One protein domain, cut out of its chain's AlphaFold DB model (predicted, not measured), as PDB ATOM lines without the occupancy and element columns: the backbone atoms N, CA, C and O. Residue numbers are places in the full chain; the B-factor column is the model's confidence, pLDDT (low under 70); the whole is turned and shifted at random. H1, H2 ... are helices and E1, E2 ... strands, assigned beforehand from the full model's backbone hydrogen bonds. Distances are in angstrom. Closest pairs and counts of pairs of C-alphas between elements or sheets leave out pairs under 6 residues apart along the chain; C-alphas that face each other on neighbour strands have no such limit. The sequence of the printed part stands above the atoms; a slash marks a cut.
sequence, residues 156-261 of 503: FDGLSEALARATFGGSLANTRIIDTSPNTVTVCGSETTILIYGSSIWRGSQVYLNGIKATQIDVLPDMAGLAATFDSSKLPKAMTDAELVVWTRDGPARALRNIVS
ATOM      1  N   PHE A 156     -38.947 -46.645   2.704       79.25
ATOM      2  CA  PHE A 156     -39.219 -47.846   1.905       79.25
ATOM      3  C   PHE A 156     -38.084 -48.863   1.970       79.25
ATOM      4  O   PHE A 156     -38.352 -50.063   2.031       79.25
ATOM      5  N   ASP A 157     -36.831 -48.406   1.992       75.88
ATOM      6  CA  ASP A 157     -35.676 -49.280   2.199       75.88
ATOM      7  C   ASP A 157     -35.766 -49.943   3.587       75.88
ATOM      8  O   ASP A 157     -35.609 -51.158   3.706       75.88
ATOM      9  N   GLY A 158     -36.114 -49.173   4.627       75.56
ATOM     10  CA  GLY A 158     -36.344 -49.686   5.981       75.56
ATOM     11  C   GLY A 158     -37.499 -50.691   6.066       75.56
ATOM     12  O   GLY A 158     -37.357 -51.735   6.703       75.56
ATOM     13  N   LEU A 159     -38.619 -50.424   5.386       82.44
ATOM     14  CA  LEU A 159     -39.737 -51.366   5.284       82.44
ATOM     15  C   LEU A 159     -39.323 -52.655   4.568       82.44
ATOM     16  O   LEU A 159     -39.626 -53.749   5.038       82.44
ATOM     17  N   SER A 160     -38.613 -52.528   3.447       80.31
ATOM     18  CA  SER A 160     -38.124 -53.665   2.664       80.31
ATOM     19  C   SER A 160     -37.179 -54.533   3.492       80.31
ATOM     20  O   SER A 160     -37.276 -55.757   3.447       80.31
ATOM     21  N   GLU A 161     -36.314 -53.921   4.305       79.31
ATOM     22  CA  GLU A 161     -35.438 -54.632   5.237       79.31
ATOM     23  C   GLU A 161     -36.227 -55.344   6.346       79.31
ATOM     24  O   GLU A 161     -35.966 -56.512   6.642       79.31
ATOM     25  N   ALA A 162     -37.214 -54.672   6.947       82.00
ATOM     26  CA  ALA A 162     -38.060 -55.265   7.981       82.00
ATOM     27  C   ALA A 162     -38.833 -56.481   7.443       82.00
ATOM     28  O   ALA A 162     -38.853 -57.537   8.080       82.00
ATOM     29  N   LEU A 163     -39.401 -56.363   6.241       87.12
ATOM     30  CA  LEU A 163     -40.098 -57.451   5.557       87.12
ATOM     31  C   LEU A 163     -39.150 -58.584   5.166       87.12
ATOM     32  O   LEU A 163     -39.484 -59.753   5.360       87.12
ATOM     33  N   ALA A 164     -37.956 -58.263   4.664       84.56
ATOM     34  CA  ALA A 164     -36.930 -59.251   4.348       84.56
ATOM     35  C   ALA A 164     -36.541 -60.079   5.569       84.56
ATOM     36  O   ALA A 164     -36.501 -61.308   5.502       84.56
ATOM     37  N   ARG A 165     -36.317 -59.402   6.698       83.69
ATOM     38  CA  ARG A 165     -35.939 -60.044   7.953       83.69
ATOM     39  C   ARG A 165     -37.049 -60.951   8.467       83.69
ATOM     40  O   ARG A 165     -36.760 -62.060   8.903       83.69
ATOM     41  N   ALA A 166     -38.301 -60.505   8.380       88.50
ATOM     42  CA  ALA A 166     -39.457 -61.297   8.786       88.50
ATOM     43  C   ALA A 166     -39.701 -62.513   7.874       88.50
ATOM     44  O   ALA A 166     -40.088 -63.571   8.359       88.50
ATOM     45  N   THR A 167     -39.463 -62.373   6.566       90.81
ATOM     46  CA  THR A 167     -39.820 -63.395   5.564       90.81
ATOM     47  C   THR A 167     -38.704 -64.409   5.333       90.81
ATOM     48  O   THR A 167     -38.951 -65.609   5.277       90.81
ATOM     49  N   PHE A 168     -37.465 -63.935   5.194       87.00
ATOM     50  CA  PHE A 168     -36.308 -64.748   4.809       87.00
ATOM     51  C   PHE A 168     -35.328 -64.981   5.965       87.00
ATOM     52  O   PHE A 168     -34.311 -65.643   5.774       87.00
ATOM     53  N   GLY A 169     -35.586 -64.415   7.149       86.88
ATOM     54  CA  GLY A 169     -34.672 -64.496   8.294       86.88
ATOM     55  C   GLY A 169     -33.352 -63.737   8.092       86.88
ATOM     56  O   GLY A 169     -32.422 -63.917   8.875       86.88
ATOM     57  N   GLY A 170     -33.249 -62.898   7.054       79.69
ATOM     58  CA  GLY A 170     -32.023 -62.195   6.669       79.69
ATOM     59  C   GLY A 170     -32.278 -60.761   6.205       79.69
ATOM     60  O   GLY A 170     -33.408 -60.377   5.915       79.69
ATOM     61  N   SER A 171     -31.220 -59.950   6.152       72.12
ATOM     62  CA  SER A 171     -31.288 -58.593   5.600       72.12
ATOM     63  C   SER A 171     -31.131 -58.633   4.076       72.12
ATOM     64  O   SER A 171     -30.236 -59.304   3.568       72.12
ATOM     65  N   LEU A 172     -31.968 -57.887   3.348       68.31
ATOM     66  CA  LEU A 172     -31.803 -57.643   1.905       68.31
ATOM     67  C   LEU A 172     -30.747 -56.560   1.607       68.31
ATOM     68  O   LEU A 172     -30.656 -56.114   0.463       68.31
ATOM     69  N   ALA A 173     -29.996 -56.090   2.611       64.25
ATOM     70  CA  ALA A 173     -29.142 -54.911   2.510       64.25
ATOM     71  C   ALA A 173     -28.022 -55.059   1.466       64.25
ATOM     72  O   ALA A 173     -26.884 -55.403   1.767       64.25
ATOM     73  N   ASN A 174     -28.334 -54.700   0.224       74.31
ATOM     74  CA  ASN A 174     -27.345 -54.364  -0.781       74.31
ATOM     75  C   ASN A 174     -27.036 -52.877  -0.636       74.31
ATOM     76  O   ASN A 174     -27.662 -52.023  -1.277       74.31
ATOM     77  N   THR A 175     -26.065 -52.565   0.224       87.12
ATOM     78  CA  THR A 175     -25.427 -51.248   0.174       87.12
ATOM     79  C   THR A 175     -24.813 -51.106  -1.215       87.12
ATOM     80  O   THR A 175     -23.938 -51.882  -1.599       87.12
ATOM     81  N   ARG A 176     -25.297 -50.147  -2.005       91.00
ATOM     82  CA  ARG A 176     -24.854 -49.975  -3.391       91.00
ATOM     83  C   ARG A 176     -24.808 -48.506  -3.758       91.00
ATOM     84  O   ARG A 176     -25.792 -47.796  -3.580       91.00
ATOM     85  N   ILE A 177     -23.692 -48.083  -4.345       93.62
ATOM     86  CA  ILE A 177     -23.585 -46.784  -5.012       93.62
ATOM     87  C   ILE A 177     -24.291 -46.907  -6.364       93.62
ATOM     88  O   ILE A 177     -23.947 -47.762  -7.183       93.62
ATOM     89  N   ILE A 178     -25.310 -46.080  -6.567       91.69
ATOM     90  CA  ILE A 178     -26.077 -45.987  -7.812       91.69
ATOM     91  C   ILE A 178     -25.449 -44.927  -8.711       91.69
ATOM     92  O   ILE A 178     -25.253 -45.178  -9.895       91.69
ATOM     93  N   ASP A 179     -25.112 -43.771  -8.140       94.00
ATOM     94  CA  ASP A 179     -24.578 -42.631  -8.882       94.00
ATOM     95  C   ASP A 179     -23.707 -41.737  -7.985       94.00
ATOM     96  O   ASP A 179     -23.738 -41.848  -6.759       94.00
ATOM     97  N   THR A 180     -22.918 -40.846  -8.580       94.94
ATOM     98  CA  THR A 180     -22.210 -39.775  -7.866       94.94
ATOM     99  C   THR A 180     -22.105 -38.505  -8.695       94.94
ATOM    100  O   THR A 180     -21.893 -38.573  -9.904       94.94
ATOM    101  N   SER A 181     -22.070 -37.359  -8.022       94.69
ATOM    102  CA  SER A 181     -21.839 -36.058  -8.640       94.69
ATOM    103  C   SER A 181     -20.795 -35.244  -7.855       94.69
ATOM    104  O   SER A 181     -20.956 -35.090  -6.649       94.69
ATOM    105  N   PRO A 182     -19.743 -34.700  -8.487       92.88
ATOM    106  CA  PRO A 182     -19.408 -34.881  -9.893       92.88
ATOM    107  C   PRO A 182     -18.905 -36.309 -10.177       92.88
ATOM    108  O   PRO A 182     -18.412 -37.009  -9.295       92.88
ATOM    109  N   ASN A 183     -19.016 -36.745 -11.433       83.81
ATOM    110  CA  ASN A 183     -18.470 -38.029 -11.897       83.81
ATOM    111  C   ASN A 183     -16.948 -37.985 -12.146       83.81
ATOM    112  O   ASN A 183     -16.316 -39.027 -12.314       83.81
ATOM    113  N   THR A 184     -16.378 -36.779 -12.172       85.00
ATOM    114  CA  THR A 184     -14.957 -36.490 -12.362       85.00
ATOM    115  C   THR A 184     -14.467 -35.585 -11.239       85.00
ATOM    116  O   THR A 184     -15.145 -34.635 -10.856       85.00
ATOM    117  N   VAL A 185     -13.290 -35.887 -10.694       88.06
ATOM    118  CA  VAL A 185     -12.687 -35.138  -9.580       88.06
ATOM    119  C   VAL A 185     -11.399 -34.490 -10.067       88.06
ATOM    120  O   VAL A 185     -10.548 -35.163 -10.651       88.06
ATOM    121  N   THR A 186     -11.247 -33.186  -9.830       85.44
ATOM    122  CA  THR A 186     -10.025 -32.447 -10.173       85.44
ATOM    123  C   THR A 186      -9.070 -32.358  -8.991       85.44
ATOM    124  O   THR A 186      -9.442 -31.869  -7.928       85.44
ATOM    125  N   VAL A 187      -7.811 -32.743  -9.205       85.12
ATOM    126  CA  VAL A 187      -6.775 -32.801  -8.150       85.12
ATOM    127  C   VAL A 187      -6.214 -31.421  -7.761       85.12
ATOM    128  O   VAL A 187      -5.509 -31.299  -6.769       85.12
ATOM    129  N   CYS A 188      -6.515 -30.354  -8.509       81.56
ATOM    130  CA  CYS A 188      -5.927 -29.028  -8.261       81.56
ATOM    131  C   CYS A 188      -6.652 -28.173  -7.196       81.56
ATOM    132  O   CYS A 188      -6.323 -26.998  -7.053       81.56
ATOM    133  N   GLY A 189      -7.646 -28.713  -6.485       80.94
ATOM    134  CA  GLY A 189      -8.336 -28.010  -5.394       80.94
ATOM    135  C   GLY A 189      -7.667 -28.218  -4.031       80.94
ATOM    136  O   GLY A 189      -6.803 -29.078  -3.885       80.94
ATOM    137  N   SER A 190      -8.079 -27.441  -3.025       87.19
ATOM    138  CA  SER A 190      -7.801 -27.764  -1.616       87.19
ATOM    139  C   SER A 190      -8.779 -28.813  -1.089       87.19
ATOM    140  O   SER A 190      -8.389 -29.718  -0.360       87.19
ATOM    141  N   GLU A 191     -10.048 -28.714  -1.491       94.88
ATOM    142  CA  GLU A 191     -11.103 -29.640  -1.099       94.88
ATOM    143  C   GLU A 191     -12.008 -29.971  -2.286       94.88
ATOM    144  O   GLU A 191     -12.150 -29.199  -3.239       94.88
ATOM    145  N   THR A 192     -12.614 -31.151  -2.265       94.00
ATOM    146  CA  THR A 192     -13.633 -31.544  -3.238       94.00
ATOM    147  C   THR A 192     -14.719 -32.353  -2.556       94.00
ATOM    148  O   THR A 192     -14.441 -33.377  -1.935       94.00
ATOM    149  N   THR A 193     -15.961 -31.902  -2.699       96.62
ATOM    150  CA  THR A 193     -17.143 -32.610  -2.208       96.62
ATOM    151  C   THR A 193     -17.741 -33.458  -3.321       96.62
ATOM    152  O   THR A 193     -18.023 -32.962  -4.410       96.62
ATOM    153  N   ILE A 194     -17.939 -34.742  -3.036       96.12
ATOM    154  CA  ILE A 194     -18.594 -35.705  -3.915       96.12
ATOM    155  C   ILE A 194     -19.937 -36.066  -3.288       96.12
ATOM    156  O   ILE A 194     -19.995 -36.583  -2.173       96.12
ATOM    157  N   LEU A 195     -21.019 -35.814  -4.016       96.94
ATOM    158  CA  LEU A 195     -22.341 -36.353  -3.731       96.94
ATOM    159  C   LEU A 195     -22.373 -37.811  -4.182       96.94
ATOM    160  O   LEU A 195     -22.009 -38.126  -5.313       96.94
ATOM    161  N   ILE A 196     -22.799 -38.703  -3.304       96.31
ATOM    162  CA  ILE A 196     -22.816 -40.147  -3.504       96.31
ATOM    163  C   ILE A 196     -24.242 -40.602  -3.271       96.31
ATOM    164  O   ILE A 196     -24.742 -40.472  -2.161       96.31
ATOM    165  N   TYR A 197     -24.889 -41.136  -4.298       94.06
ATOM    166  CA  TYR A 197     -26.263 -41.620  -4.246       94.06
ATOM    167  C   TYR A 197     -26.283 -43.142  -4.253       94.06
ATOM    168  O   TYR A 197     -25.535 -43.784  -4.996       94.06
ATOM    169  N   GLY A 198     -27.144 -43.747  -3.442       91.38
ATOM    170  CA  GLY A 198     -27.129 -45.192  -3.262       91.38
ATOM    171  C   GLY A 198     -28.165 -45.717  -2.281       91.38
ATOM    172  O   GLY A 198     -28.727 -44.968  -1.489       91.38
ATOM    173  N   SER A 199     -28.409 -47.025  -2.320       87.62
ATOM    174  CA  SER A 199     -29.261 -47.708  -1.341       87.62
ATOM    175  C   SER A 199     -28.481 -47.958  -0.055       87.62
ATOM    176  O   SER A 199     -27.362 -48.470  -0.100       87.62
ATOM    177  N   SER A 200     -29.072 -47.602   1.089       86.25
ATOM    178  CA  SER A 200     -28.519 -47.829   2.440       86.25
ATOM    179  C   SER A 200     -27.109 -47.269   2.711       86.25
ATOM    180  O   SER A 200     -26.515 -47.573   3.743       86.25
ATOM    181  N   ILE A 201     -26.573 -46.397   1.846       91.19
ATOM    182  CA  ILE A 201     -25.218 -45.838   2.009       91.19
ATOM    183  C   ILE A 201     -25.089 -44.862   3.183       91.19
ATOM    184  O   ILE A 201     -23.980 -44.581   3.611       91.19
ATOM    185  N   TRP A 202     -26.195 -44.364   3.736       89.12
ATOM    186  CA  TRP A 202     -26.213 -43.383   4.826       89.12
ATOM    187  C   TRP A 202     -26.021 -43.979   6.234       89.12
ATOM    188  O   TRP A 202     -25.840 -43.242   7.202       89.12
ATOM    189  N   ARG A 203     -26.048 -45.310   6.383       84.31
ATOM    190  CA  ARG A 203     -26.029 -45.987   7.690       84.31
ATOM    191  C   ARG A 203     -24.606 -46.213   8.208       84.31
ATOM    192  O   ARG A 203     -23.993 -47.247   7.943       84.31
ATOM    193  N   GLY A 204     -24.109 -45.266   9.007       73.88
ATOM    194  CA  GLY A 204     -22.819 -45.392   9.700       73.88
ATOM    195  C   GLY A 204     -21.636 -45.381   8.737       73.88
ATOM    196  O   GLY A 204     -20.758 -46.238   8.820       73.88
ATOM    197  N   SER A 205     -21.657 -44.446   7.789       85.75
ATOM    198  CA  SER A 205     -20.756 -44.467   6.649       85.75
ATOM    199  C   SER A 205     -19.370 -43.905   6.944       85.75
ATOM    200  O   SER A 205     -19.195 -42.859   7.568       85.75
ATOM    201  N   GLN A 206     -18.361 -44.595   6.423       96.94
ATOM    202  CA  GLN A 206     -17.029 -44.042   6.219       96.94
ATOM    203  C   GLN A 206     -16.734 -44.062   4.727       96.94
ATOM    204  O   GLN A 206     -16.814 -45.109   4.086       96.94
ATOM    205  N   VAL A 207     -16.405 -42.905   4.164       97.31
ATOM    206  CA  VAL A 207     -16.144 -42.778   2.732       97.31
ATOM    207  C   VAL A 207     -14.649 -42.618   2.500       97.31
ATOM    208  O   VAL A 207     -13.993 -41.812   3.161       97.31
ATOM    209  N   TYR A 208     -14.121 -43.390   1.558       97.44
ATOM    210  CA  TYR A 208     -12.731 -43.361   1.138       97.44
ATOM    211  C   TYR A 208     -12.647 -43.148  -0.368       97.44
ATOM    212  O   TYR A 208     -13.384 -43.776  -1.126       97.44
ATOM    213  N   LEU A 209     -11.714 -42.307  -0.803       95.75
ATOM    214  CA  LEU A 209     -11.364 -42.111  -2.203       95.75
ATOM    215  C   LEU A 209      -9.920 -42.568  -2.397       95.75
ATOM    216  O   LEU A 209      -8.989 -41.936  -1.904       95.75
ATOM    217  N   ASN A 210      -9.748 -43.716  -3.046       94.50
ATOM    218  CA  ASN A 210      -8.468 -44.390  -3.235       94.50
ATOM    219  C   ASN A 210      -7.653 -44.517  -1.927       94.50
ATOM    220  O   ASN A 210      -6.477 -44.162  -1.848       94.50
ATOM    221  N   GLY A 211      -8.323 -44.964  -0.862       94.62
ATOM    222  CA  GLY A 211      -7.737 -45.126   0.474       94.62
ATOM    223  C   GLY A 211      -7.671 -43.850   1.323       94.62
ATOM    224  O   GLY A 211      -7.408 -43.940   2.520       94.62
ATOM    225  N   ILE A 212      -7.969 -42.673   0.764       95.81
ATOM    226  CA  ILE A 212      -8.011 -41.415   1.518       95.81
ATOM    227  C   ILE A 212      -9.387 -41.250   2.141       95.81
ATOM    228  O   ILE A 212     -10.388 -41.169   1.433       95.81
ATOM    229  N   LYS A 213      -9.442 -41.181   3.469       97.75
ATOM    230  CA  LYS A 213     -10.690 -40.961   4.203       97.75
ATOM    231  C   LYS A 213     -11.227 -39.545   3.955       97.75
ATOM    232  O   LYS A 213     -10.458 -38.585   4.004       97.75
ATOM    233  N   ALA A 214     -12.535 -39.425   3.739       97.56
ATOM    234  CA  ALA A 214     -13.231 -38.142   3.692       97.56
ATOM    235  C   ALA A 214     -13.032 -37.363   5.006       97.56
ATOM    236  O   ALA A 214     -13.061 -37.946   6.095       97.56
ATOM    237  N   THR A 215     -12.825 -36.050   4.902       97.25
ATOM    238  CA  THR A 215     -12.675 -35.137   6.046       97.25
ATOM    239  C   THR A 215     -14.019 -34.841   6.701       97.25
ATOM    240  O   THR A 215     -14.102 -34.780   7.926       97.25
ATOM    241  N   GLN A 216     -15.068 -34.721   5.889       97.44
ATOM    242  CA  GLN A 216     -16.441 -34.482   6.315       97.44
ATOM    243  C   GLN A 216     -17.390 -35.378   5.521       97.44
ATOM    244  O   GLN A 216     -17.190 -35.605   4.327       97.44
ATOM    245  N   ILE A 217     -18.403 -35.911   6.202       97.44
ATOM    246  CA  ILE A 217     -19.453 -36.736   5.607       97.44
ATOM    247  C   ILE A 217     -20.782 -36.224   6.151       97.44
ATOM    248  O   ILE A 217     -21.041 -36.355   7.345       97.44
ATOM    249  N   ASP A 218     -21.618 -35.690   5.269       96.69
ATOM    250  CA  ASP A 218     -22.969 -35.243   5.592       96.69
ATOM    251  C   ASP A 218     -23.989 -36.159   4.910       96.69
ATOM    252  O   ASP A 218     -23.846 -36.516   3.740       96.69
ATOM    253  N   VAL A 219     -25.031 -36.564   5.632       94.62
ATOM    254  CA  VAL A 219     -26.142 -37.326   5.043       94.62
ATOM    255  C   VAL A 219     -27.061 -36.353   4.310       94.62
ATOM    256  O   VAL A 219     -27.405 -35.300   4.847       94.62
ATOM    257  N   LEU A 220     -27.462 -36.692   3.083       92.44
ATOM    258  CA  LEU A 220     -28.394 -35.852   2.332       92.44
ATOM    259  C   LEU A 220     -29.765 -35.797   3.032       92.44
ATOM    260  O   LEU A 220     -30.157 -36.778   3.664       92.44
ATOM    261  N   PRO A 221     -30.529 -34.691   2.916       84.44
ATOM    262  CA  PRO A 221     -31.801 -34.533   3.632       84.44
ATOM    263  C   PRO A 221     -32.848 -35.609   3.319       84.44
ATOM    264  O   PRO A 221     -33.693 -35.915   4.154       84.44
ATOM    265  N   ASP A 222     -32.794 -36.181   2.117       81.12
ATOM    266  CA  ASP A 222     -33.663 -37.269   1.662       81.12
ATOM    267  C   ASP A 222     -33.135 -38.661   2.042       81.12
ATOM    268  O   ASP A 222     -33.734 -39.668   1.673       81.12
ATOM    269  N   MET A 223     -31.992 -38.732   2.733       85.00
ATOM    270  CA  MET A 223     -31.261 -39.961   3.041       85.00
ATOM    271  C   MET A 223     -31.009 -40.850   1.807       85.00
ATOM    272  O   MET A 223     -30.729 -42.038   1.937       85.00
ATOM    273  N   ALA A 224     -31.073 -40.302   0.590       87.94
ATOM    274  CA  ALA A 224     -30.792 -41.048  -0.638       87.94
ATOM    275  C   ALA A 224     -29.287 -41.110  -0.938       87.94
ATOM    276  O   ALA A 224     -28.861 -41.748  -1.910       87.94
ATOM    277  N   GLY A 225     -28.476 -40.435  -0.120       93.44
ATOM    278  CA  GLY A 225     -27.049 -40.361  -0.323       93.44
ATOM    279  C   GLY A 225     -26.250 -39.661   0.765       93.44
ATOM    280  O   GLY A 225     -26.740 -39.370   1.857       93.44
ATOM    281  N   LEU A 226     -24.989 -39.412   0.431       96.69
ATOM    282  CA  LEU A 226     -23.984 -38.745   1.246       96.69
ATOM    283  C   LEU A 226     -23.347 -37.606   0.452       96.69
ATOM    284  O   LEU A 226     -23.120 -37.750  -0.745       96.69
ATOM    285  N   ALA A 227     -22.971 -36.522   1.116       97.44
ATOM    286  CA  ALA A 227     -21.988 -35.567   0.630       97.44
ATOM    287  C   ALA A 227     -20.671 -35.828   1.369       97.44
ATOM    288  O   ALA A 227     -20.593 -35.658   2.583       97.44
ATOM    289  N   ALA A 228     -19.648 -36.294   0.655       97.69
ATOM    290  CA  ALA A 228     -18.341 -36.608   1.223       97.69
ATOM    291  C   ALA A 228     -17.290 -35.624   0.707       97.69
ATOM    292  O   ALA A 228     -17.041 -35.556  -0.497       97.69
ATOM    293  N   THR A 229     -16.668 -34.876   1.613       97.50
ATOM    294  CA  THR A 229     -15.608 -33.914   1.292       97.50
ATOM    295  C   THR A 229     -14.242 -34.554   1.485       97.50
ATOM    296  O   THR A 229     -13.981 -35.202   2.498       97.50
ATOM    297  N   PHE A 230     -13.364 -34.378   0.504       96.50
ATOM    298  CA  PHE A 230     -11.998 -34.883   0.508       96.50
ATOM    299  C   PHE A 230     -11.012 -33.734   0.367       96.50
ATOM    300  O   PHE A 230     -11.228 -32.818  -0.422       96.50
ATOM    301  N   ASP A 231      -9.901 -33.836   1.084       95.25
ATOM    302  CA  ASP A 231      -8.728 -32.989   0.898       95.25
ATOM    303  C   ASP A 231      -7.977 -33.457  -0.355       95.25
ATOM    304  O   ASP A 231      -7.290 -34.486  -0.348       95.25
ATOM    305  N   SER A 232      -8.154 -32.731  -1.459       91.19
ATOM    306  CA  SER A 232      -7.609 -33.114  -2.763       91.19
ATOM    307  C   SER A 232      -6.090 -32.978  -2.840       91.19
ATOM    308  O   SER A 232      -5.476 -33.625  -3.687       91.19
ATOM    309  N   SER A 233      -5.457 -32.264  -1.900       90.31
ATOM    310  CA  SER A 233      -3.994 -32.185  -1.809       90.31
ATOM    311  C   SER A 233      -3.339 -33.524  -1.450       90.31
ATOM    312  O   SER A 233      -2.175 -33.759  -1.785       90.31
ATOM    313  N   LYS A 234      -4.093 -34.425  -0.805       92.94
ATOM    314  CA  LYS A 234      -3.634 -35.768  -0.431       92.94
ATOM    315  C   LYS A 234      -3.765 -36.780  -1.570       92.94
ATOM    316  O   LYS A 234      -3.189 -37.863  -1.471       92.94
ATOM    317  N   LEU A 235      -4.508 -36.461  -2.634       90.69
ATOM    318  CA  LEU A 235      -4.690 -37.360  -3.774       90.69
ATOM    319  C   LEU A 235      -3.404 -37.443  -4.619       90.69
ATOM    320  O   LEU A 235      -2.791 -36.416  -4.922       90.69
ATOM    321  N   PRO A 236      -2.981 -38.647  -5.056       88.62
ATOM    322  CA  PRO A 236      -1.825 -38.784  -5.935       88.62
ATOM    323  C   PRO A 236      -2.037 -38.056  -7.273       88.62
ATOM    324  O   PRO A 236      -2.963 -38.359  -8.022       88.62
ATOM    325  N   LYS A 237      -1.133 -37.133  -7.625       84.94
ATOM    326  CA  LYS A 237      -1.235 -36.297  -8.845       84.94
ATOM    327  C   LYS A 237      -1.189 -37.080 -10.165       84.94
ATOM    328  O   LYS A 237      -1.612 -36.556 -11.193       84.94
ATOM    329  N   ALA A 238      -0.654 -38.300 -10.143       82.19
ATOM    330  CA  ALA A 238      -0.467 -39.161 -11.314       82.19
ATOM    331  C   ALA A 238      -1.614 -40.170 -11.533       82.19
ATOM    332  O   ALA A 238      -1.481 -41.076 -12.349       82.19
ATOM    333  N   MET A 239      -2.715 -40.054 -10.787       82.94
ATOM    334  CA  MET A 239      -3.823 -41.004 -10.837       82.94
ATOM    335  C   MET A 239      -4.816 -40.658 -11.952       82.94
ATOM    336  O   MET A 239      -5.266 -39.516 -12.039       82.94
ATOM    337  N   THR A 240      -5.158 -41.641 -12.789       85.69
ATOM    338  CA  THR A 240      -6.213 -41.523 -13.814       85.69
ATOM    339  C   THR A 240      -7.571 -41.964 -13.290       85.69
ATOM    340  O   THR A 240      -8.582 -41.377 -13.660       85.69
ATOM    341  N   ASP A 241      -7.588 -42.940 -12.381       89.19
ATOM    342  CA  ASP A 241      -8.803 -43.522 -11.821       89.19
ATOM    343  C   ASP A 241      -8.674 -43.652 -10.303       89.19
ATOM    344  O   ASP A 241      -7.650 -44.118  -9.805       89.19
ATOM    345  N   ALA A 242      -9.714 -43.269  -9.567       91.38
ATOM    346  CA  ALA A 242      -9.830 -43.523  -8.137       91.38
ATOM    347  C   ALA A 242     -11.023 -44.413  -7.827       91.38
ATOM    348  O   ALA A 242     -12.134 -44.214  -8.317       91.38
ATOM    349  N   GLU A 243     -10.803 -45.366  -6.931       95.38
ATOM    350  CA  GLU A 243     -11.885 -46.146  -6.357       95.38
ATOM    351  C   GLU A 243     -12.547 -45.364  -5.217       95.38
ATOM    352  O   GLU A 243     -11.909 -45.040  -4.213       95.38
ATOM    353  N   LEU A 244     -13.837 -45.068  -5.359       96.19
ATOM    354  CA  LEU A 244     -14.674 -44.564  -4.280       96.19
ATOM    355  C   LEU A 244     -15.279 -45.753  -3.528       96.19
ATOM    356  O   LEU A 244     -15.994 -46.568  -4.115       96.19
ATOM    357  N   VAL A 245     -15.024 -45.829  -2.223       96.81
ATOM    358  CA  VAL A 245     -15.543 -46.882  -1.344       96.81
ATOM    359  C   VAL A 245     -16.319 -46.255  -0.194       96.81
ATOM    360  O   VAL A 245     -15.777 -45.457   0.569       96.81
ATOM    361  N   VAL A 246     -17.584 -46.640  -0.044       96.44
ATOM    362  CA  VAL A 246     -18.418 -46.307   1.115       96.44
ATOM    363  C   VAL A 246     -18.531 -47.550   1.986       96.44
ATOM    364  O   VAL A 246     -19.148 -48.531   1.581       96.44
ATOM    365  N   TRP A 247     -17.947 -47.520   3.178       95.50
ATOM    366  CA  TRP A 247     -18.115 -48.562   4.185       95.50
ATOM    367  C   TRP A 247     -19.340 -48.269   5.030       95.50
ATOM    368  O   TRP A 247     -19.372 -47.235   5.692       95.50
ATOM    369  N   THR A 248     -20.317 -49.169   5.030       92.50
ATOM    370  CA  THR A 248     -21.466 -49.127   5.942       92.50
ATOM    371  C   THR A 248     -21.420 -50.313   6.898       92.50
ATOM    372  O   THR A 248     -20.570 -51.201   6.782       92.50
ATOM    373  N   ARG A 249     -22.367 -50.358   7.840       85.44
ATOM    374  CA  ARG A 249     -22.562 -51.522   8.716       85.44
ATOM    375  C   ARG A 249     -22.835 -52.820   7.937       85.44
ATOM    376  O   ARG A 249     -22.488 -53.889   8.430       85.44
ATOM    377  N   ASP A 250     -23.418 -52.716   6.745       84.62
ATOM    378  CA  ASP A 250     -23.813 -53.863   5.920       84.62
ATOM    379  C   ASP A 250     -22.726 -54.277   4.910       84.62
ATOM    380  O   ASP A 250     -22.877 -55.271   4.205       84.62
ATOM    381  N   GLY A 251     -21.614 -53.537   4.846       89.19
ATOM    382  CA  GLY A 251     -20.462 -53.841   4.000       89.19
ATOM    383  C   GLY A 251     -20.015 -52.670   3.117       89.19
ATOM    384  O   GLY A 251     -20.566 -51.571   3.182       89.19
ATOM    385  N   PRO A 252     -18.969 -52.871   2.298       93.06
ATOM    386  CA  PRO A 252     -18.476 -51.841   1.396       93.06
ATOM    387  C   PRO A 252     -19.303 -51.771   0.107       93.06
ATOM    388  O   PRO A 252     -19.495 -52.776  -0.575       93.06
ATOM    389  N   ALA A 253     -19.682 -50.562  -0.298       92.88
ATOM    390  CA  ALA A 253     -20.125 -50.263  -1.655       92.88
ATOM    391  C   ALA A 253     -19.013 -49.552  -2.429       92.88
ATOM    392  O   ALA A 253     -18.387 -48.625  -1.917       92.88
ATOM    393  N   ARG A 254     -18.762 -49.993  -3.665       94.38
ATOM    394  CA  ARG A 254     -17.628 -49.550  -4.488       94.38
ATOM    395  C   ARG A 254     -18.109 -48.925  -5.787       94.38
ATOM    396  O   ARG A 254     -19.089 -49.389  -6.371       94.38
ATOM    397  N   ALA A 255     -17.406 -47.901  -6.251       88.94
ATOM    398  CA  ALA A 255     -17.611 -47.316  -7.565       88.94
ATOM    399  C   ALA A 255     -16.296 -46.727  -8.109       88.94
ATOM    400  O   ALA A 255     -15.560 -46.070  -7.378       88.94
ATOM    401  N   LEU A 256     -15.998 -46.948  -9.391       81.75
ATOM    402  CA  LEU A 256     -14.800 -46.402 -10.042       81.75
ATOM    403  C   LEU A 256     -15.044 -44.972 -10.522       81.75
ATOM    404  O   LEU A 256     -16.117 -44.674 -11.052       81.75
ATOM    405  N   ARG A 257     -14.069 -44.081 -10.344       80.00
ATOM    406  CA  ARG A 257     -14.170 -42.667 -10.717       80.00
ATOM    407  C   ARG A 257     -12.985 -42.229 -11.543       80.00
ATOM    408  O   ARG A 257     -11.851 -42.549 -11.214       80.00
ATOM    409  N   ASN A 258     -13.266 -41.408 -12.544       75.75
ATOM    410  CA  ASN A 258     -12.234 -40.830 -13.382       75.75
ATOM    411  C   ASN A 258     -11.672 -39.595 -12.671       75.75
ATOM    412  O   ASN A 258     -12.409 -38.664 -12.328       75.75
ATOM    413  N   ILE A 259     -10.365 -39.577 -12.450       76.38
ATOM    414  CA  ILE A 259      -9.648 -38.413 -11.944       76.38
ATOM    415  C   ILE A 259      -9.098 -37.635 -13.128       76.38
ATOM    416  O   ILE A 259      -8.385 -38.160 -13.982       76.38
ATOM    417  N   VAL A 260      -9.393 -36.338 -13.150       75.12
ATOM    418  CA  VAL A 260      -8.788 -35.421 -14.110       75.12
ATOM    419  C   VAL A 260      -7.686 -34.671 -13.379       75.12
ATOM    420  O   VAL A 260      -7.949 -33.878 -12.475       75.12
ATOM    421  N   SER A 261      -6.440 -34.930 -13.767       72.25
ATOM    422  CA  SER A 261      -5.273 -34.181 -13.305       72.25
ATOM    423  C   SER A 261      -4.882 -33.161 -14.382       72.25
ATOM    424  O   SER A 261      -4.309 -33.537 -15.411       72.25
TER     425      SER A 261
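AT A GLANCE: This is residues 156 to 261 of the 503 residues of an uncharacterized protein of Magnetospirillum kuznetsovii (UniProt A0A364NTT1). Two four-stranded sheets lie face to face as a sandwich, their strands crossed at 43 degrees, and the helix H1 lies beyond one end of it, on neither sheet, adding to the length. One sheet, E2 E8 E7 E4, is curled like part of a barrel; the other, E1 E3 E6 E5, curls little. The printed part has 106 residues with one named helix and then eight named strands, E1 to E8; the order E1 E3 E6 E5 is all antiparallel, and E2 E8 E7 E4 is mixed. The class is mixed, helices and strands. The whole is compact, with a radius of gyration of the C-alphas of 14.9 A and spans of 50 by 24 by 18 A.

IN THESE COORDINATES: Find C-alpha 156 at (-39.219, -47.846, 1.905); from there H1 runs over residues 156 to 168, 17.4 A long. Next come E1, residues 176 to 181, 15.2 A, and E2, residues 184 to 186, 6.7 A. E3, residues 191 to 199, starts from C-alpha 191 at (-11.103, -29.640, -1.099) and is 25.6 A long. E4, residues 206 to 209, is 10.3 A and E5, residues 216 to 219, is 10.2 A. E6 holds residues 225 to 231, 19.8 A, and E7 residues 241 to 248, 22.5 A. E8, residues 251 to 260, is 28.3 A and ends at C-alpha 260, (-8.788, -35.421, -14.110).

HOW THE PARTS SIT: In the strongly twisted sheet E1 E3 E6 E5, look at N 181 and O 195 of E1 and E3, 2.8 A, N 194 and O 228 of E3 and E6, 2.8 A, and N 227 and O 218 of the hairpin E5 and E6, 2.8 A. In the other sheet, also strongly twisted, E7 and E8 form a hairpin with N 244 and O 255 at 2.8 A, and E7 and E4 have N 208 and O 245 at 2.8 A. E8 is staggered: residues 251 to 258 pair with E7, and residues 258 to 260 pair with the parallel E2, where N 260 and O 185 are 3.0 A apart. E1 runs on into E2 at 53 degrees. Between the sheets, the closest C-alphas of E1 and E8 are Arg 176 and Ala 253, 5.0 A, and those of E4 and E6 are Val 207 and Ala 228, 6.7 A. The closest C-alphas of H1 and E3 are Asp 157 and Ser 199, 7.5 A; H1 is apart from E7 and E8, among others. In H1 every O i to N i+4 pair is within hydrogen-bond range.

THE WHOLE: The two C-alphas farthest apart are Thr 167 and Cys 188, 50.2 A. The printed part has no cut and no long link. Mean pLDDT of the printed part is 88.6; look at residues 172 to 173, between H1 and E1, for the two under 70.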